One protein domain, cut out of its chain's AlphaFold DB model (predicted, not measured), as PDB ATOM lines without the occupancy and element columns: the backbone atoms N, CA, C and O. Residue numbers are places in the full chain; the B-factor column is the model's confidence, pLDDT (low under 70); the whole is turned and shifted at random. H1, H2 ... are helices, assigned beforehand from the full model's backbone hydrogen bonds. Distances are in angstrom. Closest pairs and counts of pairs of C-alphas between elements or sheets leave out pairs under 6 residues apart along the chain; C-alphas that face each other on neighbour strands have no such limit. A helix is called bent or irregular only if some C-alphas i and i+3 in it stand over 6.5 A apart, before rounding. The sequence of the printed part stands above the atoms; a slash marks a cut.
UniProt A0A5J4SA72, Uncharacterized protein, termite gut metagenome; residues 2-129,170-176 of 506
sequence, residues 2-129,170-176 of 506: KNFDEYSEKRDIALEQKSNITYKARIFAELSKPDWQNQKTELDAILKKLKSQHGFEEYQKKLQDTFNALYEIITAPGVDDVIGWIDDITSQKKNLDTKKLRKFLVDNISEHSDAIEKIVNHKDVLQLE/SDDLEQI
ATOM      1  N   LYS A   2      14.488  -6.079  19.651       48.72
ATOM      2  CA  LYS A   2      15.136  -5.013  18.876       48.72
ATOM      3  C   LYS A   2      15.198  -3.792  19.798       48.72
ATOM      4  O   LYS A   2      14.156  -3.377  20.294       48.72
ATOM      5  N   ASN A   3      16.428  -3.383  20.084       63.75
ATOM      6  CA  ASN A   3      16.932  -2.186  20.757       63.75
ATOM      7  C   ASN A   3      15.883  -1.163  21.251       63.75
ATOM      8  O   ASN A   3      15.597  -0.181  20.581       63.75
ATOM      9  N   PHE A   4      15.309  -1.374  22.442       71.81
ATOM     10  CA  PHE A   4      14.503  -0.343  23.121       71.81
ATOM     11  C   PHE A   4      15.341   0.912  23.413       71.81
ATOM     12  O   PHE A   4      14.832   2.026  23.322       71.81
ATOM     13  N   ASP A   5      16.628   0.709  23.690       77.75
ATOM     14  CA  ASP A   5      17.587   1.764  24.003       77.75
ATOM     15  C   ASP A   5      17.767   2.733  22.817       77.75
ATOM     16  O   ASP A   5      17.644   3.937  23.007       77.75
ATOM     17  N   GLU A   6      17.877   2.223  21.583       80.62
ATOM     18  CA  GLU A   6      17.971   3.032  20.347       80.62
ATOM     19  C   GLU A   6      16.744   3.936  20.131       80.62
ATOM     20  O   GLU A   6      16.865   5.102  19.763       80.62
ATOM     21  N   TYR A   7      15.532   3.424  20.381       82.38
ATOM     22  CA  TYR A   7      14.310   4.230  20.263       82.38
ATOM     23  C   TYR A   7      14.170   5.248  21.397       82.38
ATOM     24  O   TYR A   7      13.576   6.308  21.191       82.38
ATOM     25  N   SER A   8      14.680   4.935  22.592       84.12
ATOM     26  CA  SER A   8      14.695   5.886  23.704       84.12
ATOM     27  C   SER A   8      15.652   7.041  23.416       84.12
ATOM     28  O   SER A   8      15.261   8.190  23.586       84.12
ATOM     29  N   GLU A   9      16.848   6.742  22.916       84.69
ATOM     30  CA  GLU A   9      17.845   7.736  22.515       84.69
ATOM     31  C   GLU A   9      17.314   8.647  21.402       84.69
ATOM     32  O   GLU A   9      17.245   9.863  21.576       84.69
ATOM     33  N   LYS A  10      16.780   8.073  20.313       85.69
ATOM     34  CA  LYS A  10      16.144   8.850  19.233       85.69
ATOM     35  C   LYS A  10      14.998   9.733  19.723       85.69
ATOM     36  O   LYS A  10      14.811  10.847  19.233       85.69
ATOM     37  N   ARG A  11      14.204   9.258  20.686       86.12
ATOM     38  CA  ARG A  11      13.133  10.068  21.282       86.12
ATOM     39  C   ARG A  11      13.715  11.275  22.013       86.12
ATOM     40  O   ARG A  11      13.168  12.364  21.865       86.12
ATOM     41  N   ASP A  12      14.758  11.079  22.807       86.94
ATOM     42  CA  ASP A  12      15.349  12.143  23.617       86.94
ATOM     43  C   ASP A  12      15.991  13.215  22.719       86.94
ATOM     44  O   ASP A  12      15.678  14.395  22.884       86.94
ATOM     45  N   ILE A  13      16.707  12.800  21.666       84.81
ATOM     46  CA  ILE A  13      17.235  13.685  20.608       84.81
ATOM     47  C   ILE A  13      16.107  14.479  19.932       84.81
ATOM     48  O   ILE A  13      16.175  15.701  19.795       84.81
ATOM     49  N   ALA A  14      15.020  13.816  19.525       84.94
ATOM     50  CA  ALA A  14      13.892  14.507  18.903       84.94
ATOM     51  C   ALA A  14      13.207  15.488  19.872       84.94
ATOM     52  O   ALA A  14      12.743  16.549  19.459       84.94
ATOM     53  N   LEU A  15      13.120  15.180  21.167       85.94
ATOM     54  CA  LEU A  15      12.549  16.108  22.148       85.94
ATOM     55  C   LEU A  15      13.407  17.366  22.316       85.94
ATOM     56  O   LEU A  15      12.841  18.458  22.420       85.94
ATOM     57  N   GLU A  16      14.729  17.219  22.291       84.44
ATOM     58  CA  GLU A  16      15.674  18.335  22.288       84.44
ATOM     59  C   GLU A  16      15.506  19.199  21.031       84.44
ATOM     60  O   GLU A  16      15.200  20.389  21.140       84.44
ATOM     61  N   GLN A  17      15.526  18.593  19.840       81.81
ATOM     62  CA  GLN A  17      15.333  19.308  18.570       81.81
ATOM     63  C   GLN A  17      13.959  19.975  18.455       81.81
ATOM     64  O   GLN A  17      13.820  21.086  17.950       81.81
ATOM     65  N   LYS A  18      12.911  19.365  19.012       82.19
ATOM     66  CA  LYS A  18      11.578  19.981  19.084       82.19
ATOM     67  C   LYS A  18      11.562  21.265  19.924       82.19
ATOM     68  O   LYS A  18      10.663  22.097  19.757       82.19
ATOM     69  N   SER A  19      12.505  21.413  20.854       81.12
ATOM     70  CA  SER A  19      12.655  22.606  21.686       81.12
ATOM     71  C   SER A  19      13.510  23.703  21.037       81.12
ATOM     72  O   SER A  19      13.423  24.850  21.482       81.12
ATOM     73  N   ASN A  20      14.226  23.386  19.952       78.81
ATOM     74  CA  ASN A  20      15.041  24.312  19.169       78.81
ATOM     75  C   ASN A  20      14.212  25.504  18.669       78.81
ATOM     76  O   ASN A  20      13.247  25.342  17.917       78.81
ATOM     77  N   ILE A  21      14.590  26.713  19.083       78.88
ATOM     78  CA  ILE A  21      13.826  27.942  18.832       78.88
ATOM     79  C   ILE A  21      13.682  28.213  17.329       78.88
ATOM     80  O   ILE A  21      12.600  28.622  16.898       78.88
ATOM     81  N   THR A  22      14.721  27.927  16.543       79.31
ATOM     82  CA  THR A  22      14.791  28.207  15.102       79.31
ATOM     83  C   THR A  22      13.743  27.414  14.320       79.31
ATOM     84  O   THR A  22      13.034  27.971  13.481       79.31
ATOM     85  N   TYR A  23      13.557  26.129  14.642       83.50
ATOM     86  CA  TYR A  23      12.685  25.230  13.869       83.50
ATOM     87  C   TYR A  23      11.355  24.895  14.543       83.50
ATOM     88  O   TYR A  23      10.458  24.346  13.894       83.50
ATOM     89  N   LYS A  24      11.165  25.263  15.816       85.12
ATOM     90  CA  LYS A  24       9.969  24.939  16.611       85.12
ATOM     91  C   LYS A  24       8.653  25.243  15.899       85.12
ATOM     92  O   LYS A  24       7.729  24.431  15.953       85.12
ATOM     93  N   ALA A  25       8.549  26.395  15.233       85.19
ATOM     94  CA  ALA A  25       7.333  26.784  14.517       85.19
ATOM     95  C   ALA A  25       7.054  25.874  13.306       85.19
ATOM     96  O   ALA A  25       5.919  25.426  13.130       85.19
ATOM     97  N   ARG A  26       8.088  25.554  12.513       86.75
ATOM     98  CA  ARG A  26       8.004  24.666  11.339       86.75
ATOM     99  C   ARG A  26       7.656  23.236  11.757       86.75
ATOM    100  O   ARG A  26       6.729  22.651  11.203       86.75
ATOM    101  N   ILE A  27       8.315  22.726  12.799       87.44
ATOM    102  CA  ILE A  27       8.040  21.406  13.384       87.44
ATOM    103  C   ILE A  27       6.599  21.343  13.907       87.44
ATOM    104  O   ILE A  27       5.865  20.402  13.611       87.44
ATOM    105  N   PHE A  28       6.152  22.352  14.664       87.19
ATOM    106  CA  PHE A  28       4.792  22.380  15.206       87.19
ATOM    107  C   PHE A  28       3.724  22.421  14.107       87.19
ATOM    108  O   PHE A  28       2.716  21.716  14.210       87.19
ATOM    109  N   ALA A  29       3.939  23.217  13.056       87.62
ATOM    110  CA  ALA A  29       3.032  23.287  11.917       87.62
ATOM    111  C   ALA A  29       2.903  21.926  11.211       87.62
ATOM    112  O   ALA A  29       1.788  21.494  10.921       87.62
ATOM    113  N   GLU A  30       4.019  21.222  11.005       88.81
ATOM    114  CA  GLU A  30       4.035  19.904  10.363       88.81
ATOM    115  C   GLU A  30       3.344  18.834  11.220       88.81
ATOM    116  O   GLU A  30       2.484  18.099  10.732       88.81
ATOM    117  N   LEU A  31       3.646  18.796  12.523       87.00
ATOM    118  CA  LEU A  31       3.037  17.857  13.474       87.00
ATOM    119  C   LEU A  31       1.540  18.116  13.712       87.00
ATOM    120  O   LEU A  31       0.826  17.228  14.178       87.00
ATOM    121  N   SER A  32       1.049  19.317  13.392       87.00
ATOM    122  CA  SER A  32      -0.369  19.679  13.508       87.00
ATOM    123  C   SER A  32      -1.216  19.224  12.314       87.00
ATOM    124  O   SER A  32      -2.441  19.376  12.346       87.00
ATOM    125  N   LYS A  33      -0.606  18.663  11.258       90.31
ATOM    126  CA  LYS A  33      -1.348  18.148  10.101       90.31
ATOM    127  C   LYS A  33      -2.260  16.970  10.498       90.31
ATOM    128  O   LYS A  33      -1.846  16.120  11.292       90.31
ATOM    129  N   PRO A  34      -3.478  16.861   9.922       87.56
ATOM    130  CA  PRO A  34      -4.415  15.768  10.217       87.56
ATOM    131  C   PRO A  34      -3.841  14.363   9.980       87.56
ATOM    132  O   PRO A  34      -4.275  13.404  10.617       87.56
ATOM    133  N   ASP A  35      -2.844  14.240   9.105       86.62
ATOM    134  CA  ASP A  35      -2.196  12.977   8.747       86.62
ATOM    135  C   ASP A  35      -1.624  12.239   9.969       86.62
ATOM    136  O   ASP A  35      -1.782  11.023  10.078       86.62
ATOM    137  N   TRP A  36      -1.074  12.956  10.956       87.44
ATOM    138  CA  TRP A  36      -0.549  12.349  12.190       87.44
ATOM    139  C   TRP A  36      -1.653  11.847  13.118       87.44
ATOM    140  O   TRP A  36      -1.516  10.804  13.765       87.44
ATOM    141  N   GLN A  37      -2.788  12.550  13.155       83.38
ATOM    142  CA  GLN A  37      -3.971  12.094  13.888       83.38
ATOM    143  C   GLN A  37      -4.575  10.842  13.235       83.38
ATOM    144  O   GLN A  37      -4.997   9.918  13.940       83.38
ATOM    145  N   ASN A  38      -4.551  10.771  11.902       87.25
ATOM    146  CA  ASN A  38      -4.981   9.601  11.141       87.25
ATOM    147  C   ASN A  38      -4.062   8.395  11.393       87.25
ATOM    148  O   ASN A  38      -4.566   7.317  11.707       87.25
ATOM    149  N   GLN A  39      -2.736   8.579  11.358       86.31
ATOM    150  CA  GLN A  39      -1.774   7.510  11.659       86.31
ATOM    151  C   GLN A  39      -1.929   6.966  13.085       86.31
ATOM    152  O   GLN A  39      -1.948   5.751  13.286       86.31
ATOM    153  N   LYS A  40      -2.133   7.843  14.080       85.81
ATOM    154  CA  LYS A  40      -2.422   7.424  15.461       85.81
ATOM    155  C   LYS A  40      -3.709   6.598  15.555       85.81
ATOM    156  O   LYS A  40      -3.725   5.546  16.189       85.81
ATOM    157  N   THR A  41      -4.776   7.055  14.899       86.25
ATOM    158  CA  THR A  41      -6.073   6.356  14.884       86.25
ATOM    159  C   THR A  41      -5.962   4.977  14.229       86.25
ATOM    160  O   THR A  41      -6.591   4.016  14.678       86.25
ATOM    161  N   GLU A  42      -5.145   4.860  13.184       85.94
ATOM    162  CA  GLU A  42      -4.885   3.600  12.496       85.94
ATOM    163  C   GLU A  42      -4.091   2.617  13.372       85.94
ATOM    164  O   GLU A  42      -4.481   1.452  13.486       85.94
ATOM    165  N   LEU A  43      -3.047   3.088  14.064       87.06
ATOM    166  CA  LEU A  43      -2.306   2.290  15.048       87.06
ATOM    167  C   LEU A  43      -3.223   1.764  16.162       87.06
ATOM    168  O   LEU A  43      -3.202   0.569  16.464       87.06
ATOM    169  N   ASP A  44      -4.090   2.619  16.713       86.12
ATOM    170  CA  ASP A  44      -5.070   2.234  17.736       86.12
ATOM    171  C   ASP A  44      -6.064   1.176  17.219       86.12
ATOM    172  O   ASP A  44      -6.498   0.290  17.964       86.12
ATOM    173  N   ALA A  45      -6.446   1.246  15.941       84.38
ATOM    174  CA  ALA A  45      -7.357   0.288  15.319       84.38
ATOM    175  C   ALA A  45      -6.713  -1.093  15.113       84.38
ATOM    176  O   ALA A  45      -7.384  -2.108  15.333       84.38
ATOM    177  N   ILE A  46      -5.432  -1.138  14.726       83.12
ATOM    178  CA  ILE A  46      -4.655  -2.382  14.602       83.12
ATOM    179  C   ILE A  46      -4.456  -3.005  15.992       83.12
ATOM    180  O   ILE A  46      -4.736  -4.192  16.179       83.12
ATOM    181  N   LEU A  47      -4.096  -2.193  16.996       85.06
ATOM    182  CA  LEU A  47      -3.912  -2.633  18.382       85.06
ATOM    183  C   LEU A  47      -5.181  -3.263  18.981       85.06
ATOM    184  O   LEU A  47      -5.114  -4.286  19.658       85.06
ATOM    185  N   LYS A  48      -6.363  -2.704  18.691       83.50
ATOM    186  CA  LYS A  48      -7.656  -3.239  19.167       83.50
ATOM    187  C   LYS A  48      -8.069  -4.562  18.507       83.50
ATOM    188  O   LYS A  48      -8.912  -5.273  19.055       83.50
ATOM    189  N   LYS A  49      -7.528  -4.893  17.330       81.88
ATOM    190  CA  LYS A  49      -7.882  -6.097  16.544       81.88
ATOM    191  C   LYS A  49      -6.836  -7.214  16.640       81.88
ATOM    192  O   LYS A  49      -6.955  -8.228  15.950       81.88
ATOM    193  N   LEU A  50      -5.841  -7.043  17.502       83.25
ATOM    194  CA  LEU A  50      -4.662  -7.890  17.611       83.25
ATOM    195  C   LEU A  50      -5.028  -9.263  18.211       83.25
ATOM    196  O   LEU A  50      -5.363  -9.383  19.386       83.25
ATOM    197  N   LYS A  51      -5.034 -10.306  17.370       82.38
ATOM    198  CA  LYS A  51      -5.430 -11.685  17.738       82.38
ATOM    199  C   LYS A  51      -4.437 -12.759  17.284       82.38
ATOM    200  O   LYS A  51      -4.656 -13.938  17.540       82.38
ATOM    201  N   SER A  52      -3.383 -12.371  16.571       81.69
ATOM    202  CA  SER A  52      -2.421 -13.286  15.959       81.69
ATOM    203  C   SER A  52      -1.014 -12.701  15.985       81.69
ATOM    204  O   SER A  52      -0.838 -11.484  16.050       81.69
ATOM    205  N   GLN A  53      -0.015 -13.578  15.886       79.44
ATOM    206  CA  GLN A  53       1.389 -13.187  15.750       79.44
ATOM    207  C   GLN A  53       1.617 -12.293  14.520       79.44
ATOM    208  O   GLN A  53       2.298 -11.282  14.619       79.44
ATOM    209  N   HIS A  54       0.974 -12.603  13.391       80.06
ATOM    210  CA  HIS A  54       1.075 -11.788  12.180       80.06
ATOM    211  C   HIS A  54       0.533 -10.359  12.377       80.06
ATOM    212  O   HIS A  54       1.160  -9.396  11.950       80.06
ATOM    213  N   GLY A  55      -0.588 -10.201  13.095       80.00
ATOM    214  CA  GLY A  55      -1.123  -8.877  13.429       80.00
ATOM    215  C   GLY A  55      -0.239  -8.095  14.409       80.00
ATOM    216  O   GLY A  55      -0.220  -6.867  14.376       80.00
ATOM    217  N   PHE A  56       0.527  -8.791  15.257       84.00
ATOM    218  CA  PHE A  56       1.538  -8.164  16.112       84.00
ATOM    219  C   PHE A  56       2.726  -7.635  15.302       84.00
ATOM    220  O   PHE A  56       3.162  -6.509  15.523       84.00
ATOM    221  N   GLU A  57       3.217  -8.417  14.339       84.06
ATOM    222  CA  GLU A  57       4.305  -8.019  13.437       84.06
ATOM    223  C   GLU A  57       3.905  -6.821  12.557       84.06
ATOM    224  O   GLU A  57       4.690  -5.888  12.390       84.06
ATOM    225  N   GLU A  58       2.666  -6.805  12.051       83.62
ATOM    226  CA  GLU A  58       2.102  -5.678  11.294       83.62
ATOM    227  C   GLU A  58       2.009  -4.403  12.149       83.62
ATOM    228  O   GLU A  58       2.456  -3.335  11.723       83.62
ATOM    229  N   TYR A  59       1.497  -4.519  13.381       86.81
ATOM    230  CA  TYR A  59       1.444  -3.411  14.336       86.81
ATOM    231  C   TYR A  59       2.839  -2.867  14.662       86.81
ATOM    232  O   TYR A  59       3.060  -1.659  14.607       86.81
ATOM    233  N   GLN A  60       3.790  -3.753  14.970       85.69
ATOM    234  CA  GLN A  60       5.158  -3.374  15.313       85.69
ATOM    235  C   GLN A  60       5.838  -2.635  14.158       85.69
ATOM    236  O   GLN A  60       6.469  -1.603  14.387       85.69
ATOM    237  N   LYS A  61       5.685  -3.129  12.924       86.50
ATOM    238  CA  LYS A  61       6.227  -2.468  11.735       86.50
ATOM    239  C   LYS A  61       5.616  -1.080  11.550       86.50
ATOM    240  O   LYS A  61       6.348  -0.112  11.403       86.50
ATOM    241  N   LYS A  62       4.289  -0.962  11.638       86.31
ATOM    242  CA  LYS A  62       3.602   0.323  11.459       86.31
ATOM    243  C   LYS A  62       3.948   1.338  12.551       86.31
ATOM    244  O   LYS A  62       4.087   2.526  12.263       86.31
ATOM    245  N   LEU A  63       4.114   0.882  13.793       88.25
ATOM    246  CA  LEU A  63       4.557   1.717  14.909       88.25
ATOM    247  C   LEU A  63       5.992   2.212  14.692       88.25
ATOM    248  O   LEU A  63       6.258   3.393  14.892       88.25
ATOM    249  N   GLN A  64       6.888   1.326  14.252       87.25
ATOM    250  CA  GLN A  64       8.265   1.670  13.903       87.25
ATOM    251  C   GLN A  64       8.312   2.692  12.757       87.25
ATOM    252  O   GLN A  64       9.001   3.701  12.873       87.25
ATOM    253  N   ASP A  65       7.540   2.472  11.693       86.56
ATOM    254  CA  ASP A  65       7.456   3.389  10.552       86.56
ATOM    255  C   ASP A  65       6.929   4.769  10.986       86.56
ATOM    256  O   ASP A  65       7.484   5.797  10.606       86.56
ATOM    257  N   THR A  66       5.903   4.798  11.847       88.31
ATOM    258  CA  THR A  66       5.334   6.045  12.395       88.31
ATOM    259  C   THR A  66       6.333   6.778  13.290       88.31
ATOM    260  O   THR A  66       6.469   7.995  13.193       88.31
ATOM    261  N   PHE A  67       7.049   6.055  14.157       88.50
ATOM    262  CA  PHE A  67       8.082   6.643  15.010       88.50
ATOM    263  C   PHE A  67       9.207   7.254  14.174       88.50
ATOM    264  O   PHE A  67       9.570   8.403  14.398       88.50
ATOM    265  N   ASN A  68       9.726   6.511  13.193       86.50
ATOM    266  CA  ASN A  68      10.801   6.984  12.325       86.50
ATOM    267  C   ASN A  68      10.374   8.212  11.510       86.50
ATOM    268  O   ASN A  68      11.149   9.154  11.394       86.50
ATOM    269  N   ALA A  69       9.132   8.240  11.011       86.25
ATOM    270  CA  ALA A  69       8.594   9.398  10.299       86.25
ATOM    271  C   ALA A  69       8.482  10.639  11.202       86.25
ATOM    272  O   ALA A  69       8.820  11.745  10.784       86.25
ATOM    273  N   LEU A  70       8.038  10.465  12.452       87.31
ATOM    274  CA  LEU A  70       7.984  11.555  13.430       87.31
ATOM    275  C   LEU A  70       9.379  12.044  13.823       87.31
ATOM    276  O   LEU A  70       9.579  13.249  13.938       87.31
ATOM    277  N   TYR A  71      10.324  11.123  14.022       87.44
ATOM    278  CA  TYR A  71      11.721  11.446  14.292       87.44
ATOM    279  C   TYR A  71      12.293  12.304  13.161       87.44
ATOM    280  O   TYR A  71      12.724  13.424  13.415       87.44
ATOM    281  N   GLU A  72      12.176  11.839  11.914       86.62
ATOM    282  CA  GLU A  72      12.664  12.553  10.731       86.62
ATOM    283  C   GLU A  72      12.049  13.951  10.597       86.62
ATOM    284  O   GLU A  72      12.763  14.908  10.340       86.62
ATOM    285  N   ILE A  73      10.748  14.128  10.827       86.94
ATOM    286  CA  ILE A  73      10.107  15.456  10.740       86.94
ATOM    287  C   ILE A  73      10.641  16.447  11.764       86.94
ATOM    288  O   ILE A  73      10.662  17.654  11.514       86.94
ATOM    289  N   ILE A  74      11.011  15.946  12.936       84.81
ATOM    290  CA  ILE A  74      11.498  16.781  14.024       84.81
ATOM    291  C   ILE A  74      12.975  17.130  13.811       84.81
ATOM    292  O   ILE A  74      13.360  18.258  14.102       84.81
ATOM    293  N   THR A  75      13.782  16.205  13.286       84.00
ATOM    294  CA  THR A  75      15.239  16.371  13.162       84.00
ATOM    295  C   THR A  75      15.700  16.869  11.792       84.00
ATOM    296  O   THR A  75      16.747  17.502  11.690       84.00
ATOM    297  N   ALA A  76      14.924  16.647  10.731       86.88
ATOM    298  CA  ALA A  76      15.296  17.038   9.376       86.88
ATOM    299  C   ALA A  76      15.261  18.541   9.049       86.88
ATOM    300  O   ALA A  76      15.996  18.897   8.143       86.88
ATOM    301  N   PRO A  77      14.490  19.453   9.684       88.62
ATOM    302  CA  PRO A  77      14.363  20.828   9.185       88.62
ATOM    303  C   PRO A  77      15.689  21.574   8.965       88.62
ATOM    304  O   PRO A  77      15.883  22.135   7.890       88.62
ATOM    305  N   GLY A  78      16.612  21.537   9.934       87.56
ATOM    306  CA  GLY A  78      17.934  22.157   9.781       87.56
ATOM    307  C   GLY A  78      18.817  21.422   8.773       87.56
ATOM    308  O   GLY A  78      19.471  22.053   7.945       87.56
ATOM    309  N   VAL A  79      18.760  20.085   8.769       92.06
ATOM    310  CA  VAL A  79      19.436  19.257   7.759       92.06
ATOM    311  C   VAL A  79      18.940  19.612   6.357       92.06
ATOM    312  O   VAL A  79      19.747  19.815   5.462       92.06
ATOM    313  N   ASP A  80      17.630  19.736   6.156       92.06
ATOM    314  CA  ASP A  80      16.996  20.076   4.883       92.06
ATOM    315  C   ASP A  80      17.430  21.464   4.398       92.06
ATOM    316  O   ASP A  80      17.654  21.648   3.203       92.06
ATOM    317  N   ASP A  81      17.600  22.424   5.311       91.94
ATOM    318  CA  ASP A  81      18.048  23.775   4.977       91.94
ATOM    319  C   ASP A  81      19.539  23.819   4.589       91.94
ATOM    320  O   ASP A  81      19.912  24.603   3.708       91.94
ATOM    321  N   VAL A  82      20.391  22.985   5.202       93.62
ATOM    322  CA  VAL A  82      21.798  22.797   4.787       93.62
ATOM    323  C   VAL A  82      21.872  22.053   3.458       93.62
ATOM    324  O   VAL A  82      22.572  22.478   2.545       93.62
ATOM    325  N   ILE A  83      21.119  20.965   3.317       94.31
ATOM    326  CA  ILE A  83      21.074  20.129   2.114       94.31
ATOM    327  C   ILE A  83      20.565  20.928   0.914       94.31
ATOM    328  O   ILE A  83      21.172  20.863  -0.152       94.31
ATOM    329  N   GLY A  84      19.517  21.737   1.095       92.50
ATOM    330  CA  GLY A  84      19.023  22.650   0.067       92.50
ATOM    331  C   GLY A  84      20.087  23.661  -0.361       92.50
ATOM    332  O   GLY A  84      20.311  23.846  -1.554       92.50
ATOM    333  N   TRP A  85      20.817  24.240   0.596       94.56
ATOM    334  CA  TRP A  85      21.930  25.144   0.294       94.56
ATOM    335  C   TRP A  85      23.088  24.449  -0.449       94.56
ATOM    336  O   TRP A  85      23.613  24.998  -1.421       94.56
ATOM    337  N   ILE A  86      23.457  23.224  -0.051       93.69
ATOM    338  CA  ILE A  86      24.460  22.408  -0.756       93.69
ATOM    339  C   ILE A  86      23.991  22.103  -2.187       93.69
ATOM    340  O   ILE A  86      24.774  22.190  -3.138       93.69
ATOM    341  N   ASP A  87      22.720  21.763  -2.378       91.81
ATOM    342  CA  ASP A  87      22.159  21.514  -3.705       91.81
ATOM    343  C   ASP A  87      22.181  22.784  -4.571       91.81
ATOM    344  O   ASP A  87      22.578  22.724  -5.742       91.81
ATOM    345  N   ASP A  88      21.861  23.947  -4.003       90.31
ATOM    346  CA  ASP A  88      21.914  25.230  -4.705       90.31
ATOM    347  C   ASP A  88      23.349  25.583  -5.134       90.31
ATOM    348  O   ASP A  88      23.607  25.871  -6.312       90.31
ATOM    349  N   ILE A  89      24.323  25.478  -4.222       90.50
ATOM    350  CA  ILE A  89      25.720  25.835  -4.515       90.50
ATOM    351  C   ILE A  89      26.366  24.852  -5.507       90.50
ATOM    352  O   ILE A  89      27.126  25.251  -6.402       90.50
ATOM    353  N   THR A  90      26.010  23.566  -5.436       89.25
ATOM    354  CA  THR A  90      26.488  22.522  -6.361       89.25
ATOM    355  C   THR A  90      25.686  22.448  -7.665       89.25
ATOM    356  O   THR A  90      26.067  21.718  -8.587       89.25
ATOM    357  N   SER A  91      24.642  23.273  -7.815       84.94
ATOM    358  CA  SER A  91      23.760  23.316  -8.989       84.94
ATOM    359  C   SER A  91      23.014  21.998  -9.240       84.94
ATOM    360  O   SER A  91      22.840  21.605 -10.396       84.94
ATOM    361  N   GLN A  92      22.626  21.298  -8.170       80.19
ATOM    362  CA  GLN A  92      21.826  20.064  -8.190       80.19
ATOM    363  C   GLN A  92      22.446  18.922  -9.017       80.19
ATOM    364  O   GLN A  92      21.769  18.002  -9.481       80.19
ATOM    365  N   LYS A  93      23.767  18.958  -9.234       77.81
ATOM    366  CA  LYS A  93      24.477  17.946 -10.036       77.81
ATOM    367  C   LYS A  93      24.700  16.631  -9.282       77.81
ATOM    368  O   LYS A  93      25.046  15.635  -9.915       77.81
ATOM    369  N   LYS A  94      24.513  16.624  -7.959       79.75
ATOM    370  CA  LYS A  94      24.843  15.516  -7.046       79.75
ATOM    371  C   LYS A  94      23.634  14.968  -6.277       79.75
ATOM    372  O   LYS A  94      23.809  14.293  -5.274       79.75
ATOM    373  N   ASN A  95      22.416  15.155  -6.796       79.19
ATOM    374  CA  ASN A  95      21.151  14.819  -6.119       79.19
ATOM    375  C   ASN A  95      21.072  13.421  -5.467       79.19
ATOM    376  O   ASN A  95      20.339  13.241  -4.498       79.19
ATOM    377  N   LEU A  96      21.748  12.400  -6.010       84.50
ATOM    378  CA  LEU A  96      21.776  11.066  -5.392       84.50
ATOM    379  C   LEU A  96      22.656  11.022  -4.138       84.50
ATOM    380  O   LEU A  96      22.273  10.390  -3.157       84.50
ATOM    381  N   ASP A  97      23.806  11.686  -4.163       89.25
ATOM    382  CA  ASP A  97      24.763  11.701  -3.061       89.25
ATOM    383  C   ASP A  97      24.355  12.719  -1.993       89.25
ATOM    384  O   ASP A  97      24.431  12.400  -0.809       89.25
ATOM    385  N   THR A  98      23.743  13.848  -2.377       88.88
ATOM    386  CA  THR A  98      23.107  14.765  -1.418       88.88
ATOM    387  C   THR A  98      21.996  14.064  -0.622       88.88
ATOM    388  O   THR A  98      21.880  14.244   0.587       88.88
ATOM    389  N   LYS A  99      21.209  13.177  -1.252       89.12
ATOM    390  CA  LYS A  99      20.199  12.361  -0.542       89.12
ATOM    391  C   LYS A  99      20.812  11.372   0.448       89.12
ATOM    392  O   LYS A  99      20.211  11.118   1.491       89.12
ATOM    393  N   LYS A 100      21.974  10.795   0.124       91.00
ATOM    394  CA  LYS A 100      22.709   9.922   1.054       91.00
ATOM    395  C   LYS A 100      23.230  10.728   2.241       91.00
ATOM    396  O   LYS A 100      23.022  10.295   3.368       91.00
ATOM    397  N   LEU A 101      23.807  11.903   1.983       92.56
ATOM    398  CA  LEU A 101      24.279  12.822   3.018       92.56
ATOM    399  C   LEU A 101      23.134  13.256   3.938       92.56
ATOM    400  O   LEU A 101      23.244  13.132   5.150       92.56
ATOM    401  N   ARG A 102      21.988  13.658   3.372       93.75
ATOM    402  CA  ARG A 102      20.781  13.993   4.142       93.75
ATOM    403  C   ARG A 102      20.384  12.860   5.082       93.75
ATOM    404  O   ARG A 102      20.130  13.098   6.256       93.75
ATOM    405  N   LYS A 103      20.299  11.633   4.558       90.25
ATOM    406  CA  LYS A 103      19.915  10.470   5.363       90.25
ATOM    407  C   LYS A 103      20.898  10.254   6.516       90.25
ATOM    408  O   LYS A 103      20.459  10.077   7.642       90.25
ATOM    409  N   PHE A 104      22.196  10.313   6.223       91.25
ATOM    410  CA  PHE A 104      23.250  10.181   7.224       91.25
ATOM    411  C   PHE A 104      23.125  11.244   8.331       91.25
ATOM    412  O   PHE A 104      23.120  10.900   9.507       91.25
ATOM    413  N   LEU A 105      22.938  12.515   7.966       91.81
ATOM    414  CA  LEU A 105      22.806  13.616   8.927       91.81
ATOM    415  C   LEU A 105      21.532  13.526   9.778       91.81
ATOM    416  O   LEU A 105      21.568  13.850  10.957       91.81
ATOM    417  N   VAL A 106      20.408  13.067   9.216       89.88
ATOM    418  CA  VAL A 106      19.171  12.831   9.990       89.88
ATOM    419  C   VAL A 106      19.366  11.707  11.010       89.88
ATOM    420  O   VAL A 106      18.895  11.814  12.145       89.88
ATOM    421  N   ASP A 107      20.046  10.630  10.611       86.62
ATOM    422  CA  ASP A 107      20.297   9.480  11.479       86.62
ATOM    423  C   ASP A 107      21.278   9.822  12.623       86.62
ATOM    424  O   ASP A 107      21.103   9.278  13.712       86.62
ATOM    425  N   ASN A 108      22.204  10.775  12.421       87.75
ATOM    426  CA  ASN A 108      23.254  11.178  13.381       87.75
ATOM    427  C   ASN A 108      23.161  12.653  13.844       87.75
ATOM    428  O   ASN A 108      24.156  13.276  14.208       87.75
ATOM    429  N   ILE A 109      21.966  13.252  13.834       85.25
ATOM    430  CA  ILE A 109      21.775  14.696  14.087       85.25
ATOM    431  C   ILE A 109      22.311  15.181  15.443       85.25
ATOM    432  O   ILE A 109      22.727  16.329  15.559       85.25
ATOM    433  N   SER A 110      22.307  14.330  16.471       82.94
ATOM    434  CA  SER A 110      22.785  14.683  17.812       82.94
ATOM    435  C   SER A 110      24.268  15.035  17.847       82.94
ATOM    436  O   SER A 110      24.677  15.808  18.704       82.94
ATOM    437  N   GLU A 111      25.057  14.482  16.926       85.88
ATOM    438  CA  GLU A 111      26.505  14.700  16.852       85.88
ATOM    439  C   GLU A 111      26.853  15.949  16.031       85.88
ATOM    440  O   GLU A 111      27.910  16.537  16.224       85.88
ATOM    441  N   HIS A 112      25.942  16.402  15.160       88.56
ATOM    442  CA  HIS A 112      26.223  17.455  14.174       88.56
ATOM    443  C   HIS A 112      25.295  18.682  14.266       88.56
ATOM    444  O   HIS A 112      25.387  19.586  13.430       88.56
ATOM    445  N   SER A 113      24.377  18.724  15.240       85.69
ATOM    446  CA  SER A 113      23.358  19.782  15.363       85.69
ATOM    447  C   SER A 113      23.968  21.183  15.408       85.69
ATOM    448  O   SER A 113      23.499  22.070  14.699       85.69
ATOM    449  N   ASP A 114      25.032  21.372  16.191       87.75
ATOM    450  CA  ASP A 114      25.675  22.678  16.373       87.75
ATOM    451  C   ASP A 114      26.276  23.201  15.059       87.75
ATOM    452  O   ASP A 114      26.018  24.339  14.660       87.75
ATOM    453  N   ALA A 115      27.018  22.357  14.336       91.62
ATOM    454  CA  ALA A 115      27.605  22.727  13.049       91.62
ATOM    455  C   ALA A 115      26.523  23.013  11.991       91.62
ATOM    456  O   ALA A 115      26.627  23.979  11.234       91.62
ATOM    457  N   ILE A 116      25.437  22.229  11.970       91.25
ATOM    458  CA  ILE A 116      24.281  22.467  11.092       91.25
ATOM    459  C   ILE A 116      23.640  23.826  11.386       91.25
ATOM    460  O   ILE A 116      23.367  24.586  10.455       91.25
ATOM    461  N   GLU A 117      23.414  24.159  12.656       88.88
ATOM    462  CA  GLU A 117      22.844  25.451  13.045       88.88
ATOM    463  C   GLU A 117      23.742  26.620  12.651       88.88
ATOM    464  O   GLU A 117      23.251  27.589  12.065       88.88
ATOM    465  N   LYS A 118      25.053  26.515  12.894       92.56
ATOM    466  CA  LYS A 118      26.030  27.515  12.444       92.56
ATOM    467  C   LYS A 118      25.954  27.738  10.932       92.56
ATOM    468  O   LYS A 118      25.825  28.877  10.486       92.56
ATOM    469  N   ILE A 119      25.959  26.666  10.134       94.94
ATOM    470  CA  ILE A 119      25.850  26.775   8.671       94.94
ATOM    471  C   ILE A 119      24.555  27.488   8.283       94.94
ATOM    472  O   ILE A 119      24.584  28.404   7.462       94.94
ATOM    473  N   VAL A 120      23.418  27.109   8.872       92.00
ATOM    474  CA  VAL A 120      22.129  27.737   8.550       92.00
ATOM    475  C   VAL A 120      22.114  29.223   8.901       92.00
ATOM    476  O   VAL A 120      21.582  30.006   8.116       92.00
ATOM    477  N   ASN A 121      22.722  29.619  10.017       92.69
ATOM    478  CA  ASN A 121      22.753  31.013  10.458       92.69
ATOM    479  C   ASN A 121      23.665  31.904   9.598       92.69
ATOM    480  O   ASN A 121      23.402  33.101   9.491       92.69
ATOM    481  N   HIS A 122      24.710  31.343   8.979       95.38
ATOM    482  CA  HIS A 122      25.750  32.129   8.301       95.38
ATOM    483  C   HIS A 122      25.813  31.951   6.778       95.38
ATOM    484  O   HIS A 122      26.416  32.779   6.095       95.38
ATOM    485  N   LYS A 123      25.167  30.931   6.198       93.56
ATOM    486  CA  LYS A 123      25.222  30.634   4.749       93.56
ATOM    487  C   LYS A 123      24.824  31.798   3.832       93.56
ATOM    488  O   LYS A 123      25.293  31.866   2.690       93.56
ATOM    489  N   ASP A 124      23.989  32.712   4.320       92.19
ATOM    490  CA  ASP A 124      23.478  33.847   3.551       92.19
ATOM    491  C   ASP A 124      24.534  34.940   3.321       92.19
ATOM    492  O   ASP A 124      24.378  35.735   2.393       92.19
ATOM    493  N   VAL A 125      25.662  34.934   4.052       93.25
ATOM    494  CA  VAL A 125      26.799  35.843   3.782       93.25
ATOM    495  C   VAL A 125      27.321  35.683   2.358       93.25
ATOM    496  O   VAL A 125      27.773  36.632   1.719       93.25
ATOM    497  N   LEU A 126      27.209  34.476   1.805       91.81
ATOM    498  CA  LEU A 126      27.607  34.247   0.432       91.81
ATOM    499  C   LEU A 126      26.648  34.927  -0.536       91.81
ATOM    500  O   LEU A 126      27.093  35.265  -1.623       91.81
ATOM    501  N   GLN A 127      25.381  35.157  -0.180       89.69
ATOM    502  CA  GLN A 127      24.303  35.629  -1.057       89.69
ATOM    503  C   GLN A 127      24.074  37.150  -1.048       89.69
ATOM    504  O   GLN A 127      23.101  37.611  -1.638       89.69
ATOM    505  N   LEU A 128      24.978  37.933  -0.454       92.12
ATOM    506  CA  LEU A 128      24.845  39.392  -0.367       92.12
ATOM    507  C   LEU A 128      24.666  40.052  -1.748       92.12
ATOM    508  O   LEU A 128      25.477  39.873  -2.663       92.12
ATOM    509  N   GLU A 129      23.597  40.836  -1.886       89.12
ATOM    510  CA  GLU A 129      23.273  41.592  -3.097       89.12
ATOM    511  C   GLU A 129      23.898  42.993  -3.064       89.12
ATOM    512  O   GLU A 129      24.024  43.606  -2.008       89.12
ATOM    513  N   SER A 170      31.333  25.379   8.598       94.50
ATOM    514  CA  SER A 170      30.646  26.192   9.597       94.50
ATOM    515  C   SER A 170      31.543  27.306  10.131       94.50
ATOM    516  O   SER A 170      31.108  28.456  10.153       94.50
ATOM    517  N   ASP A 171      32.804  26.996  10.439       93.69
ATOM    518  CA  ASP A 171      33.787  27.950  10.945       93.69
ATOM    519  C   ASP A 171      34.157  28.986   9.877       93.69
ATOM    520  O   ASP A 171      34.191  30.180  10.176       93.69
ATOM    521  N   ASP A 172      34.371  28.576   8.619       93.06
ATOM    522  CA  ASP A 172      34.648  29.532   7.542       93.06
ATOM    523  C   ASP A 172      33.442  30.454   7.292       93.06
ATOM    524  O   ASP A 172      33.619  31.658   7.115       93.06
ATOM    525  N   LEU A 173      32.209  29.929   7.283       95.25
ATOM    526  CA  LEU A 173      31.006  30.754   7.109       95.25
ATOM    527  C   LEU A 173      30.800  31.722   8.278       95.25
ATOM    528  O   LEU A 173      30.485  32.885   8.037       95.25
ATOM    529  N   GLU A 174      30.983  31.260   9.516       95.38
ATOM    530  CA  GLU A 174      30.885  32.083  10.725       95.38
ATOM    531  C   GLU A 174      31.913  33.222  10.690       95.38
ATOM    532  O   GLU A 174      31.548  34.389  10.853       95.38
ATOM    533  N   GLN A 175      33.176  32.913  10.378       95.06
ATOM    534  CA  GLN A 175      34.242  33.913  10.280       95.06
ATOM    535  C   GLN A 175      33.986  34.916   9.148       95.06
ATOM    536  O   GLN A 175      34.073  36.120   9.370       95.06
ATOM    537  N   ILE A 176      33.606  34.452   7.951       95.38
ATOM    538  CA  ILE A 176      33.287  35.335   6.813       95.38
ATOM    539  C   ILE A 176      32.069  36.211   7.134       95.38
ATOM    540  O   ILE A 176      32.058  37.395   6.801       95.38
TER     541      ILE A 176
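This is residues 2 to 129 and 170 to 176 of the 506 residues of an uncharacterized protein of termite gut metagenome (UniProt A0A5J4SA72). A rod of helices is built along one long bent helix, H4: H3 folds beside its first arm, H4a, while H1 and H2 pack near that arm's last residues. The second arm, H4b, turns away into another lobe, with H5 and H6 packed on it and H7 on H6. The printed part has 135 residues with seven named helices, H1 to H7 along the chain, and no named strand: all helix. It is loose, with a radius of gyration of the C-alphas of 18.1 A, and spans 63 by 30 by 28 A.

The hub, H4, residues 53 to 90, was assigned as one helix by its hydrogen bonds but is bent: C-alphas 75 and 78 are 7.2 A apart. Its arms, H4a, residues 53 to 75, and H4b, residues 78 to 90, stand at a steep tilt of 66 degrees. H3, residues 34 to 48, forms a hairpin with H4a at a shallow tilt of 23 degrees, opposite ways; their closest C-alphas, of Ile 46 and Tyr 59, are 6.2 A apart. H1, residues 4 to 19, touches residues 71 to 75 of H4a alone, closest at the C-alphas of Ala 14 and Ile 74, 5.9 A. H2, residues 24 to 31, touches residues 73 to 74 of H4a alone, closest at the C-alphas of Ile 27 and Ile 74, 5.8 A. H5, residues 95 to 107, forms a hairpin with H4b, closest at the C-alphas of Ile 83 and Arg 102, 6.5 A. H6, residues 109 to 127, touches H4b at a steep tilt of 46 degrees, with residues 116 to 123 of H6 alone; the closest C-alphas are those of Val 82 and Val 120, 6.2 A. H7, residues 170 to 176, touches H6, closest at the C-alphas of Ile 119 and Ser 170, 4.9 A. Every O i to N i+4 pair is within hydrogen-bond range in H1, H2, H3, H4a, H4b, H5 and H7, and 9 of 15 in H6.

H4a runs 32.7 A from C-alpha 53 at (1.389, -13.187, 15.750), H1 23.1 A and H3 21.3 A. H6, 26.0 A long, is irregular, with C-alphas 111 and 114 8.0 A apart. H7 ends at C-alpha 176, (33.287, 35.335, 6.813).

The two C-alphas farthest apart, of Lys 51 and Glu 129, are 64.0 A apart. Residues 130 to 169 are not printed; the gap from C-alpha 129 to C-alpha 170 is 21.3 A. The links printed whole are tight. Residues 2 to 3 have pLDDT under 70.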